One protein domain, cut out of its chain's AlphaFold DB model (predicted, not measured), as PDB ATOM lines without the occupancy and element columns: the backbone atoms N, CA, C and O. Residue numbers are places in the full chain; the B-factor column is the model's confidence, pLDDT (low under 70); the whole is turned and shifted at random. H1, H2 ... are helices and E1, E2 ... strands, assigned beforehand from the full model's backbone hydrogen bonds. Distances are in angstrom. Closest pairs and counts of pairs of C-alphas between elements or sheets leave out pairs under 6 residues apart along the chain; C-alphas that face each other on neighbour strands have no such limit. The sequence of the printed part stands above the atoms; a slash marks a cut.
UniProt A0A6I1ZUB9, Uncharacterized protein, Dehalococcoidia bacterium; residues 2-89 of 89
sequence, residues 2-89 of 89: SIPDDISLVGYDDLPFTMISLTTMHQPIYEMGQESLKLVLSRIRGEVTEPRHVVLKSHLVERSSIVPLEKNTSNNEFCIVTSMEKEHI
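Overview. This is residues 2 to 89 of the 89 residues of an uncharacterized protein of Dehalococcoidia bacterium (UniProt A0A6I1ZUB9). With little regular structure, this is a long thin rod, mostly loop: helix H1 makes one end, the small antiparallel strand pair E1 - E2 lies near the middle, and residues 70 to 78 and 81 to 87 stick out in a tail that folds back. The printed part has 88 residues, with E1, H1 and E2 in that order; these hold 22 residues, class mixed. It is extended, with a radius of gyration of the C-alphas of 18.9 A and spans of 60 by 30 by 13 A.

Arrangement. Residues 11 to 12 pair in parallel with residues 24 to 25 of E1, residues 24 to 26. E1 is antiparallel to E2, residues 59 to 61, at 134 degrees; N 26 and O 59 are 2.8 A apart, within hydrogen-bond range. A tight link joins E1 to H1, residues 29 to 44, in which every O i to N i+4 pair is within range.

Along the chain. E1 begins at C-alpha 24 (301.326, 371.029, 346.114). H1 is 22.6 A long. E2 ends at C-alpha 61 (303.247, 367.323, 349.396).

Size, cuts and confidence. The printed part has no cut. The link from H1 to E2 is long. Residues 17 to 18 and 70 to 89 have pLDDT under 70.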
ATOM      1  N   SER A   2     284.303 367.859 338.938       88.38
ATOM      2  CA  SER A   2     284.852 367.679 340.284       88.38
ATOM      3  C   SER A   2     286.374 367.509 340.238       88.38
ATOM      4  O   SER A   2     286.936 366.995 339.273       88.38
ATOM      5  N   ILE A   3     287.038 367.943 341.309       89.25
ATOM      6  CA  ILE A   3     288.432 367.601 341.604       89.25
ATOM      7  C   ILE A   3     288.394 366.538 342.710       89.25
ATOM      8  O   ILE A   3     287.714 366.777 343.712       89.25
ATOM      9  N   PRO A   4     289.121 365.417 342.583       90.38
ATOM     10  CA  PRO A   4     290.072 365.099 341.512       90.38
ATOM     11  C   PRO A   4     289.499 364.287 340.329       90.38
ATOM     12  O   PRO A   4     290.253 363.996 339.404       90.38
ATOM     13  N   ASP A   5     288.215 363.900 340.355       88.75
ATOM     14  CA  ASP A   5     287.678 362.851 339.461       88.75
ATOM     15  C   ASP A   5     287.609 363.257 337.982       88.75
ATOM     16  O   ASP A   5     287.969 362.466 337.115       88.75
ATOM     17  N   ASP A   6     287.153 364.482 337.686       89.56
ATOM     18  CA  ASP A   6     287.094 364.988 336.308       89.56
ATOM     19  C   ASP A   6     288.416 365.664 335.906       89.56
ATOM     20  O   ASP A   6     288.772 365.704 334.728       89.56
ATOM     21  N   ILE A   7     289.133 366.239 336.877       88.56
ATOM     22  CA  ILE A   7     290.419 366.908 336.670       88.56
ATOM     23  C   ILE A   7     291.281 366.845 337.932       88.56
ATOM     24  O   ILE A   7     290.857 367.228 339.022       88.56
ATOM     25  N   SER A   8     292.530 366.412 337.767       90.81
ATOM     26  CA  SER A   8     293.547 366.494 338.817       90.81
ATOM     27  C   SER A   8     294.164 367.892 338.870       90.81
ATOM     28  O   SER A   8     294.449 368.492 337.835       90.81
ATOM     29  N   LEU A   9     294.406 368.399 340.081       90.12
ATOM     30  CA  LEU A   9     294.978 369.723 340.323       90.12
ATOM     31  C   LEU A   9     296.173 369.640 341.278       90.12
ATOM     32  O   LEU A   9     296.073 369.066 342.362       90.12
ATOM     33  N   VAL A  10     297.282 370.277 340.898       91.88
ATOM     34  CA  VAL A  10     298.473 370.466 341.737       91.88
ATOM     35  C   VAL A  10     298.687 371.962 341.959       91.88
ATOM     36  O   VAL A  10     298.613 372.746 341.017       91.88
ATOM     37  N   GLY A  11     298.922 372.356 343.206       90.56
ATOM     38  CA  GLY A  11     299.256 373.721 343.606       90.56
ATOM     39  C   GLY A  11     300.757 373.978 343.747       90.56
ATOM     40  O   GLY A  11     301.594 373.093 343.569       90.56
ATOM     41  N   TYR A  12     301.077 375.210 344.131       92.00
ATOM     42  CA  TYR A  12     302.421 375.666 344.488       92.00
ATOM     43  C   TYR A  12     302.367 376.367 345.863       92.00
ATOM     44  O   TYR A  12     301.280 376.694 346.342       92.00
ATOM     45  N   ASP A  13     303.513 376.568 346.511       89.19
ATOM     46  CA  ASP A  13     303.735 377.296 347.782       89.19
ATOM     47  C   ASP A  13     303.358 376.597 349.095       89.19
ATOM     48  O   ASP A  13     303.955 376.904 350.122       89.19
ATOM     49  N   ASP A  14     302.413 375.658 349.090       90.81
ATOM     50  CA  ASP A  14     301.947 374.960 350.303       90.81
ATOM     51  C   ASP A  14     301.461 375.888 351.437       90.81
ATOM     52  O   ASP A  14     301.852 375.778 352.601       90.81
ATOM     53  N   LEU A  15     300.585 376.837 351.097       86.88
ATOM     54  CA  LEU A  15     300.070 377.804 352.066       86.88
ATOM     55  C   LEU A  15     299.023 377.185 353.020       86.88
ATOM     56  O   LEU A  15     298.133 376.451 352.582       86.88
ATOM     57  N   PRO A  16     299.035 377.556 354.315       77.00
ATOM     58  CA  PRO A  16     298.184 376.945 355.341       77.00
ATOM     59  C   PRO A  16     296.689 377.306 355.248       77.00
ATOM     60  O   PRO A  16     295.874 376.693 355.929       77.00
ATOM     61  N   PHE A  17     296.306 378.290 354.429       69.56
ATOM     62  CA  PHE A  17     294.938 378.837 354.381       69.56
ATOM     63  C   PHE A  17     294.083 378.298 353.227       69.56
ATOM     64  O   PHE A  17     293.127 378.945 352.795       69.56
ATOM     65  N   THR A  18     294.413 377.124 352.696       67.44
ATOM     66  CA  THR A  18     293.622 376.521 351.621       67.44
ATOM     67  C   THR A  18     292.377 375.844 352.204       67.44
ATOM     68  O   THR A  18     292.461 374.976 353.066       67.44
ATOM     69  N   MET A  19     291.184 376.233 351.735       71.38
ATOM     70  CA  MET A  19     289.921 375.559 352.103       71.38
ATOM     71  C   MET A  19     289.820 374.128 351.540       71.38
ATOM     72  O   MET A  19     288.896 373.394 351.878       71.38
ATOM     73  N   ILE A  20     290.750 373.739 350.666       76.69
ATOM     74  CA  ILE A  20     290.775 372.466 349.948       76.69
ATOM     75  C   ILE A  20     292.131 371.807 350.206       76.69
ATOM     76  O   ILE A  20     293.166 372.464 350.116       76.69
ATOM     77  N   SER A  21     292.125 370.502 350.481       87.25
ATOM     78  CA  SER A  21     293.333 369.690 350.668       87.25
ATOM     79  C   SER A  21     294.065 369.483 349.332       87.25
ATOM     80  O   SER A  21     293.844 368.500 348.624       87.25
ATOM     81  N   LEU A  22     294.898 370.458 348.957       92.06
ATOM     82  CA  LEU A  22     295.550 370.541 347.649       92.06
ATOM     83  C   LEU A  22     296.948 369.902 347.656       92.06
ATOM     84  O   LEU A  22     297.819 370.326 348.414       92.06
ATOM     85  N   THR A  23     297.192 368.919 346.791       93.00
ATOM     86  CA  THR A  23     298.542 368.421 346.491       93.00
ATOM     87  C   THR A  23     299.370 369.564 345.927       93.00
ATOM     88  O   THR A  23     298.897 370.265 345.039       93.00
ATOM     89  N   THR A  24     300.583 369.795 346.424       93.75
ATOM     90  CA  THR A  24     301.326 371.029 346.114       93.75
ATOM     91  C   THR A  24     302.835 370.848 346.197       93.75
ATOM     92  O   THR A  24     303.315 369.987 346.929       93.75
ATOM     93  N   MET A  25     303.596 371.671 345.476       95.44
ATOM     94  CA  MET A  25     305.035 371.815 345.713       95.44
ATOM     95  C   MET A  25     305.280 372.777 346.876       95.44
ATOM     96  O   MET A  25     305.038 373.979 346.765       95.44
ATOM     97  N   HIS A  26     305.799 372.251 347.981       94.44
ATOM     98  CA  HIS A  26     306.214 373.033 349.135       94.44
ATOM     99  C   HIS A  26     307.485 373.820 348.828       94.44
ATOM    100  O   HIS A  26     308.521 373.241 348.476       94.44
ATOM    101  N   GLN A  27     307.404 375.136 349.014       95.94
ATOM    102  CA  GLN A  27     308.547 376.037 348.948       95.94
ATOM    103  C   GLN A  27     309.094 376.318 350.356       95.94
ATOM    104  O   GLN A  27     308.323 376.700 351.239       95.94
ATOM    105  N   PRO A  28     310.418 376.227 350.581       95.69
ATOM    106  CA  PRO A  28     311.031 376.491 351.882       95.69
ATOM    107  C   PRO A  28     311.153 378.005 352.162       95.69
ATOM    108  O   PRO A  28     312.238 378.525 352.418       95.69
ATOM    109  N   ILE A  29     310.037 378.742 352.122       94.44
ATOM    110  CA  ILE A  29     309.999 380.217 352.144       94.44
ATOM    111  C   ILE A  29     310.655 380.838 353.387       94.44
ATOM    112  O   ILE A  29     311.228 381.925 353.318       94.44
ATOM    113  N   TYR A  30     310.609 380.145 354.527       95.31
ATOM    114  CA  TYR A  30     311.266 380.607 355.748       95.31
ATOM    115  C   TYR A  30     312.792 380.530 355.621       95.31
ATOM    116  O   TYR A  30     313.492 381.500 355.914       95.31
ATOM    117  N   GLU A  31     313.302 379.408 355.113       96.81
ATOM    118  CA  GLU A  31     314.731 379.201 354.874       96.81
ATOM    119  C   GLU A  31     315.248 380.154 353.789       96.81
ATOM    120  O   GLU A  31     316.310 380.752 353.959       96.81
ATOM    121  N   MET A  32     314.457 380.410 352.737       97.25
ATOM    122  CA  MET A  32     314.769 381.438 351.735       97.25
ATOM    123  C   MET A  32     315.009 382.803 352.389       97.25
ATOM    124  O   MET A  32     315.989 383.479 352.070       97.25
ATOM    125  N   GLY A  33     314.147 383.208 353.327       97.38
ATOM    126  CA  GLY A  33     314.312 384.454 354.075       97.38
ATOM    127  C   GLY A  33     315.572 384.465 354.945       97.38
ATOM    128  O   GLY A  33     316.299 385.461 354.971       97.38
ATOM    129  N   GLN A  34     315.869 383.350 355.618       98.31
ATOM    130  CA  GLN A  34     317.076 383.212 356.435       98.31
ATOM    131  C   GLN A  34     318.353 383.314 355.591       98.31
ATOM    132  O   GLN A  34     319.255 384.078 355.945       98.31
ATOM    133  N   GLU A  35     318.431 382.593 354.473       97.69
ATOM    134  CA  GLU A  35     319.582 382.637 353.566       97.69
ATOM    135  C   GLU A  35     319.739 384.015 352.922       97.69
ATOM    136  O   GLU A  35     320.840 384.568 352.898       97.69
ATOM    137  N   SER A  36     318.634 384.635 352.505       97.25
ATOM    138  CA  SER A  36     318.647 385.994 351.955       97.25
ATOM    139  C   SER A  36     319.243 386.996 352.944       97.25
ATOM    140  O   SER A  36     320.112 387.792 352.583       97.25
ATOM    141  N   LEU A  37     318.835 386.935 354.216       97.75
ATOM    142  CA  LEU A  37     319.353 387.840 355.240       97.75
ATOM    143  C   LEU A  37     320.843 387.605 355.514       97.75
ATOM    144  O   LEU A  37     321.591 388.573 355.665       97.75
ATOM    145  N   LYS A  38     321.297 386.345 355.535       96.44
ATOM    146  CA  LYS A  38     322.728 386.018 355.662       96.44
ATOM    147  C   LYS A  38     323.537 386.644 354.525       96.44
ATOM    148  O   LYS A  38     324.536 387.307 354.792       96.44
ATOM    149  N   LEU A  39     323.080 386.499 353.279       96.00
ATOM    150  CA  LEU A  39     323.745 387.077 352.105       96.00
ATOM    151  C   LEU A  39     323.822 388.608 352.181       96.00
ATOM    152  O   LEU A  39     324.888 389.184 351.949       96.00
ATOM    153  N   VAL A  40     322.722 389.268 352.557       96.50
ATOM    154  CA  VAL A  40     322.675 390.729 352.723       96.50
ATOM    155  C   VAL A  40     323.648 391.195 353.809       96.50
ATOM    156  O   VAL A  40     324.428 392.120 353.577       96.50
ATOM    157  N   LEU A  41     323.651 390.547 354.979       97.19
ATOM    158  CA  LEU A  41     324.530 390.919 356.090       97.19
ATOM    159  C   LEU A  41     326.009 390.734 355.746       97.19
ATOM    160  O   LEU A  41     326.804 391.637 356.011       97.19
ATOM    161  N   SER A  42     326.378 389.617 355.116       96.06
ATOM    162  CA  SER A  42     327.755 389.393 354.665       96.06
ATOM    163  C   SER A  42     328.206 390.439 353.647       96.06
ATOM    164  O   SER A  42     329.358 390.874 353.678       96.06
ATOM    165  N   ARG A  43     327.300 390.915 352.783       95.12
ATOM    166  CA  ARG A  43     327.613 391.990 351.835       95.12
ATOM    167  C   ARG A  43     327.799 393.342 352.520       95.12
ATOM    168  O   ARG A  43     328.764 394.037 352.217       95.12
ATOM    169  N   ILE A  44     326.930 393.696 353.468       96.62
ATOM    170  CA  ILE A  44     327.045 394.941 354.254       96.62
ATOM    171  C   ILE A  44     328.364 394.983 355.037       96.62
ATOM    172  O   ILE A  44     328.991 396.034 355.135       96.62
ATOM    173  N   ARG A  45     328.806 393.840 355.570       96.88
ATOM    174  CA  ARG A  45     330.065 393.720 356.322       96.88
ATOM    175  C   ARG A  45     331.317 393.666 355.440       96.88
ATOM    176  O   ARG A  45     332.419 393.663 355.975       96.88
ATOM    177  N   GLY A  46     331.163 393.601 354.117       95.06
ATOM    178  CA  GLY A  46     332.283 393.452 353.185       95.06
ATOM    179  C   GLY A  46     332.927 392.060 353.192       95.06
ATOM    180  O   GLY A  46     334.013 391.898 352.649       95.06
ATOM    181  N   GLU A  47     332.273 391.051 353.777       95.56
ATOM    182  CA  GLU A  47     332.761 389.663 353.804       95.56
ATOM    183  C   GLU A  47     332.673 389.009 352.414       95.56
ATOM    184  O   GLU A  47     333.423 388.085 352.101       95.56
ATOM    185  N   VAL A  48     331.727 389.463 351.582       87.94
ATOM    186  CA  VAL A  48     331.442 388.897 350.257       87.94
ATOM    187  C   VAL A  48     331.075 390.001 349.268       87.94
ATOM    188  O   VAL A  48     330.068 390.693 349.432       87.94
ATOM    189  N   THR A  49     331.861 390.126 348.199       85.69
ATOM    190  CA  THR A  49     331.666 391.131 347.137       85.69
ATOM    191  C   THR A  49     331.065 390.564 345.856       85.69
ATOM    192  O   THR A  49     330.430 391.314 345.110       85.69
ATOM    193  N   GLU A  50     331.160 389.256 345.641       93.25
ATOM    194  CA  GLU A  50     330.607 388.614 344.450       93.25
ATOM    195  C   GLU A  50     329.131 388.231 344.630       93.25
ATOM    196  O   GLU A  50     328.718 387.878 345.743       93.25
ATOM    197  N   PRO A  51     328.322 388.281 343.555       91.44
ATOM    198  CA  PRO A  51     326.976 387.724 343.561       91.44
ATOM    199  C   PRO A  51     326.992 386.250 343.976       91.44
ATOM    200  O   PRO A  51     327.846 385.474 343.544       91.44
ATOM    201  N   ARG A  52     326.030 385.854 344.811       92.50
ATOM    202  CA  ARG A  52     325.827 384.461 345.213       92.50
ATOM    203  C   ARG A  52     324.438 384.009 344.816       92.50
ATOM    204  O   ARG A  52     323.472 384.733 345.043       92.50
ATOM    205  N   HIS A  53     324.373 382.796 344.291       93.44
ATOM    206  CA  HIS A  53     323.134 382.088 344.041       93.44
ATOM    207  C   HIS A  53     323.015 380.923 345.033       93.44
ATOM    208  O   HIS A  53     323.965 380.156 345.200       93.44
ATOM    209  N   VAL A  54     321.867 380.800 345.701       94.62
ATOM    210  CA  VAL A  54     321.574 379.718 346.649       94.62
ATOM    211  C   VAL A  54     320.259 379.059 346.245       94.62
ATOM    212  O   VAL A  54     319.206 379.683 346.333       94.62
ATOM    213  N   VAL A  55     320.325 377.785 345.842       95.50
ATOM    214  CA  VAL A  55     319.146 376.970 345.512       95.50
ATOM    215  C   VAL A  55     318.736 376.155 346.733       95.50
ATOM    216  O   VAL A  55     319.512 375.332 347.225       95.50
ATOM    217  N   LEU A  56     317.500 376.344 347.190       96.19
ATOM    218  CA  LEU A  56     316.899 375.547 348.259       96.19
ATOM    219  C   LEU A  56     315.985 374.462 347.684       96.19
ATOM    220  O   LEU A  56     315.422 374.608 346.600       96.19
ATOM    221  N   LYS A  57     315.862 373.340 348.398       95.50
ATOM    222  CA  LYS A  57     315.100 372.184 347.914       95.50
ATOM    223  C   LYS A  57     313.610 372.344 348.196       95.50
ATOM    224  O   LYS A  57     313.189 372.313 349.348       95.50
ATOM    225  N   SER A  58     312.823 372.389 347.131       94.69
ATOM    226  CA  SER A  58     311.373 372.188 347.188       94.69
ATOM    227  C   SER A  58     311.028 370.694 347.177       94.69
ATOM    228  O   SER A  58     311.822 369.866 346.720       94.69
ATOM    229  N   HIS A  59     309.840 370.332 347.660       94.94
ATOM    230  CA  HIS A  59     309.351 368.950 347.635       94.94
ATOM    231  C   HIS A  59     307.839 368.885 347.411       94.94
ATOM    232  O   HIS A  59     307.123 369.831 347.725       94.94
ATOM    233  N   LEU A  60     307.354 367.767 346.869       95.25
ATOM    234  CA  LEU A  60     305.925 367.543 346.668       95.25
ATOM    235  C   LEU A  60     305.270 367.108 347.983       95.25
ATOM    236  O   LEU A  60     305.768 366.215 348.667       95.25
ATOM    237  N   VAL A  61     304.131 367.712 348.300       93.81
ATOM    238  CA  VAL A  61     303.247 367.323 349.396       93.81
ATOM    239  C   VAL A  61     301.976 366.751 348.787       93.81
ATOM    240  O   VAL A  61     301.136 367.490 348.270       93.81
ATOM    241  N   GLU A  62     301.852 365.426 348.820       92.56
ATOM    242  CA  GLU A  62     300.702 364.701 348.278       92.56
ATOM    243  C   GLU A  62     299.477 364.811 349.197       92.56
ATOM    244  O   GLU A  62     299.558 364.611 350.411       92.56
ATOM    245  N   ARG A  63     298.330 365.143 348.597       92.00
ATOM    246  CA  ARG A  63     297.007 365.247 349.227       92.00
ATOM    247  C   ARG A  63     295.933 364.681 348.284       92.00
ATOM    248  O   ARG A  63     296.230 363.892 347.395       92.00
ATOM    249  N   SER A  64     294.670 365.061 348.475       91.56
ATOM    250  CA  SER A  64     293.518 364.443 347.803       91.56
ATOM    251  C   SER A  64     293.099 365.105 346.484       91.56
ATOM    252  O   SER A  64     292.035 364.782 345.969       91.56
ATOM    253  N   SER A  65     293.868 366.056 345.944       91.25
ATOM    254  CA  SER A  65     293.492 366.784 344.718       91.25
ATOM    255  C   SER A  65     294.033 366.178 343.423       91.25
ATOM    256  O   SER A  65     293.827 366.754 342.355       91.25
ATOM    257  N   ILE A  66     294.710 365.029 343.497       93.06
ATOM    258  CA  ILE A  66     295.186 364.283 342.331       93.06
ATOM    259  C   ILE A  66     294.741 362.826 342.411       93.06
ATOM    260  O   ILE A  66     294.633 362.267 343.502       93.06
ATOM    261  N   VAL A  67     294.546 362.203 341.251       89.50
ATOM    262  CA  VAL A  67     294.472 360.746 341.118       89.50
ATOM    263  C   VAL A  67     295.611 360.247 340.224       89.50
ATOM    264  O   VAL A  67     296.016 360.956 339.298       89.50
ATOM    265  N   PRO A  68     296.161 359.045 340.473       80.19
ATOM    266  CA  PRO A  68     297.105 358.426 339.553       80.19
ATOM    267  C   PRO A  68     296.465 358.242 338.176       80.19
ATOM    268  O   PRO A  68     295.314 357.819 338.078       80.19
ATOM    269  N   LEU A  69     297.220 358.499 337.106       72.06
ATOM    270  CA  LEU A  69     296.778 358.098 335.774       72.06
ATOM    271  C   LEU A  69     296.708 356.569 335.730       72.06
ATOM    272  O   LEU A  69     297.739 355.892 335.799       72.06
ATOM    273  N   GLU A  70     295.510 356.005 335.588       65.25
ATOM    274  CA  GLU A  70     295.407 354.621 335.139       65.25
ATOM    275  C   GLU A  70     296.007 354.524 333.729       65.25
ATOM    276  O   GLU A  70     295.804 355.405 332.893       65.25
ATOM    277  N   LYS A  71     296.796 353.472 333.468       44.72
ATOM    278  CA  LYS A  71     297.519 353.227 332.206       44.72
ATOM    279  C   LYS A  71     296.565 352.988 331.022       44.72
ATOM    280  O   LYS A  71     296.518 351.881 330.489       44.72
ATOM    281  N   ASN A  72     295.803 353.990 330.594       39.56
ATOM    282  CA  ASN A  72     294.893 353.866 329.463       39.56
ATOM    283  C   ASN A  72     295.488 354.547 328.223       39.56
ATOM    284  O   ASN A  72     295.331 355.741 327.974       39.56
ATOM    285  N   THR A  73     296.245 353.754 327.468       45.88
ATOM    286  CA  THR A  73     296.998 354.130 326.261       45.88
ATOM    287  C   THR A  73     296.082 354.292 325.040       45.88
ATOM    288  O   THR A  73     296.255 353.600 324.041       45.88
ATOM    289  N   SER A  74     295.084 355.173 325.100       44.81
ATOM    290  CA  SER A  74     294.224 355.454 323.936       44.81
ATOM    291  C   SER A  74     293.387 356.721 324.115       44.81
ATOM    292  O   SER A  74     292.168 356.651 324.192       44.81
ATOM    293  N   ASN A  75     294.039 357.878 324.238       38.44
ATOM    294  CA  ASN A  75     293.663 359.127 323.556       38.44
ATOM    295  C   ASN A  75     294.587 360.270 323.990       38.44
ATOM    296  O   ASN A  75     294.977 360.404 325.145       38.44
ATOM    297  N   ASN A  76     294.989 361.054 323.000       43.91
ATOM    298  CA  ASN A  76     296.194 361.862 322.987       43.91
ATOM    299  C   ASN A  76     295.915 363.326 323.373       43.91
ATOM    300  O   ASN A  76     296.085 364.204 322.534       43.91
ATOM    301  N   GLU A  77     295.523 363.589 324.623       42.88
ATOM    302  CA  GLU A  77     295.649 364.918 325.250       42.88
ATOM    303  C   GLU A  77     296.201 364.764 326.672       42.88
ATOM    304  O   GLU A  77     295.516 364.424 327.633       42.88
ATOM    305  N   PHE A  78     297.515 364.942 326.753       46.09
ATOM    306  CA  PHE A  78     298.342 364.758 327.932       46.09
ATOM    307  C   PHE A  78     298.459 366.103 328.652       46.09
ATOM    308  O   PHE A  78     299.014 367.044 328.090       46.09
ATOM    309  N   CYS A  79     297.971 366.217 329.885       38.16
ATOM    310  CA  CYS A  79     298.271 367.379 330.720       38.16
ATOM    311  C   CYS A  79     298.700 366.926 332.113       38.16
ATOM    312  O   CYS A  79     298.030 367.152 333.114       38.16
ATOM    313  N   ILE A  80     299.852 366.262 332.164       41.69
ATOM    314  CA  ILE A  80     300.719 366.393 333.325       41.69
ATOM    315  C   ILE A  80     301.971 367.085 332.819       41.69
ATOM    316  O   ILE A  80     302.787 366.491 332.118       41.69
ATOM    317  N   VAL A  81     302.117 368.359 333.170       41.22
ATOM    318  CA  VAL A  81     303.386 369.073 333.038       41.22
ATOM    319  C   VAL A  81     304.329 368.528 334.123       41.22
ATOM    320  O   VAL A  81     304.671 369.207 335.082       41.22
ATOM    321  N   THR A  82     304.731 367.257 334.026       42.12
ATOM    322  CA  THR A  82     305.890 366.744 334.768       42.12
ATOM    323  C   THR A  82     307.140 367.123 333.994       42.12
ATOM    324  O   THR A  82     307.777 366.286 333.363       42.12
ATOM    325  N   SER A  83     307.460 368.409 334.006       32.16
ATOM    326  CA  SER A  83     308.828 368.877 333.842       32.16
ATOM    327  C   SER A  83     308.895 370.290 334.407       32.16
ATOM    328  O   SER A  83     308.764 371.273 333.688       32.16
ATOM    329  N   MET A  84     309.067 370.403 335.725       39.09
ATOM    330  CA  MET A  84     309.897 371.501 336.203       39.09
ATOM    331  C   MET A  84     311.322 371.004 336.009       39.09
ATOM    332  O   MET A  84     311.872 370.297 336.857       39.09
ATOM    333  N   GLU A  85     311.861 371.262 334.816       35.09
ATOM    334  CA  GLU A  85     313.289 371.124 334.585       35.09
ATOM    335  C   GLU A  85     314.010 371.876 335.700       35.09
ATOM    336  O   GLU A  85     313.555 372.917 336.183       35.09
ATOM    337  N   LYS A  86     315.123 371.299 336.149       39.94
ATOM    338  CA  LYS A  86     316.079 371.977 337.012       39.94
ATOM    339  C   LYS A  86     316.645 373.153 336.221       39.94
ATOM    340  O   LYS A  86     317.731 373.043 335.659       39.94
ATOM    341  N   GLU A  87     315.907 374.250 336.132       36.47
ATOM    342  CA  GLU A  87     316.464 375.498 335.657       36.47
ATOM    343  C   GLU A  87     317.488 375.927 336.701       36.47
ATOM    344  O   GLU A  87     317.178 376.212 337.859       36.47
ATOM    345  N   HIS A  88     318.746 375.868 336.270       37.28
ATOM    346  CA  HIS A  88     319.803 376.708 336.784       37.28
ATOM    347  C   HIS A  88     319.322 378.155 336.736       37.28
ATOM    348  O   HIS A  88     319.429 378.817 335.707       37.28
ATOM    349  N   ILE A  89     318.815 378.640 337.856       38.91
ATOM    350  CA  ILE A  89     318.958 380.045 338.203       38.91
ATOM    351  C   ILE A  89     319.950 380.078 339.345       38.91
ATOM    352  O   ILE A  89     319.953 379.099 340.126       38.91
TER     353      ILE A  89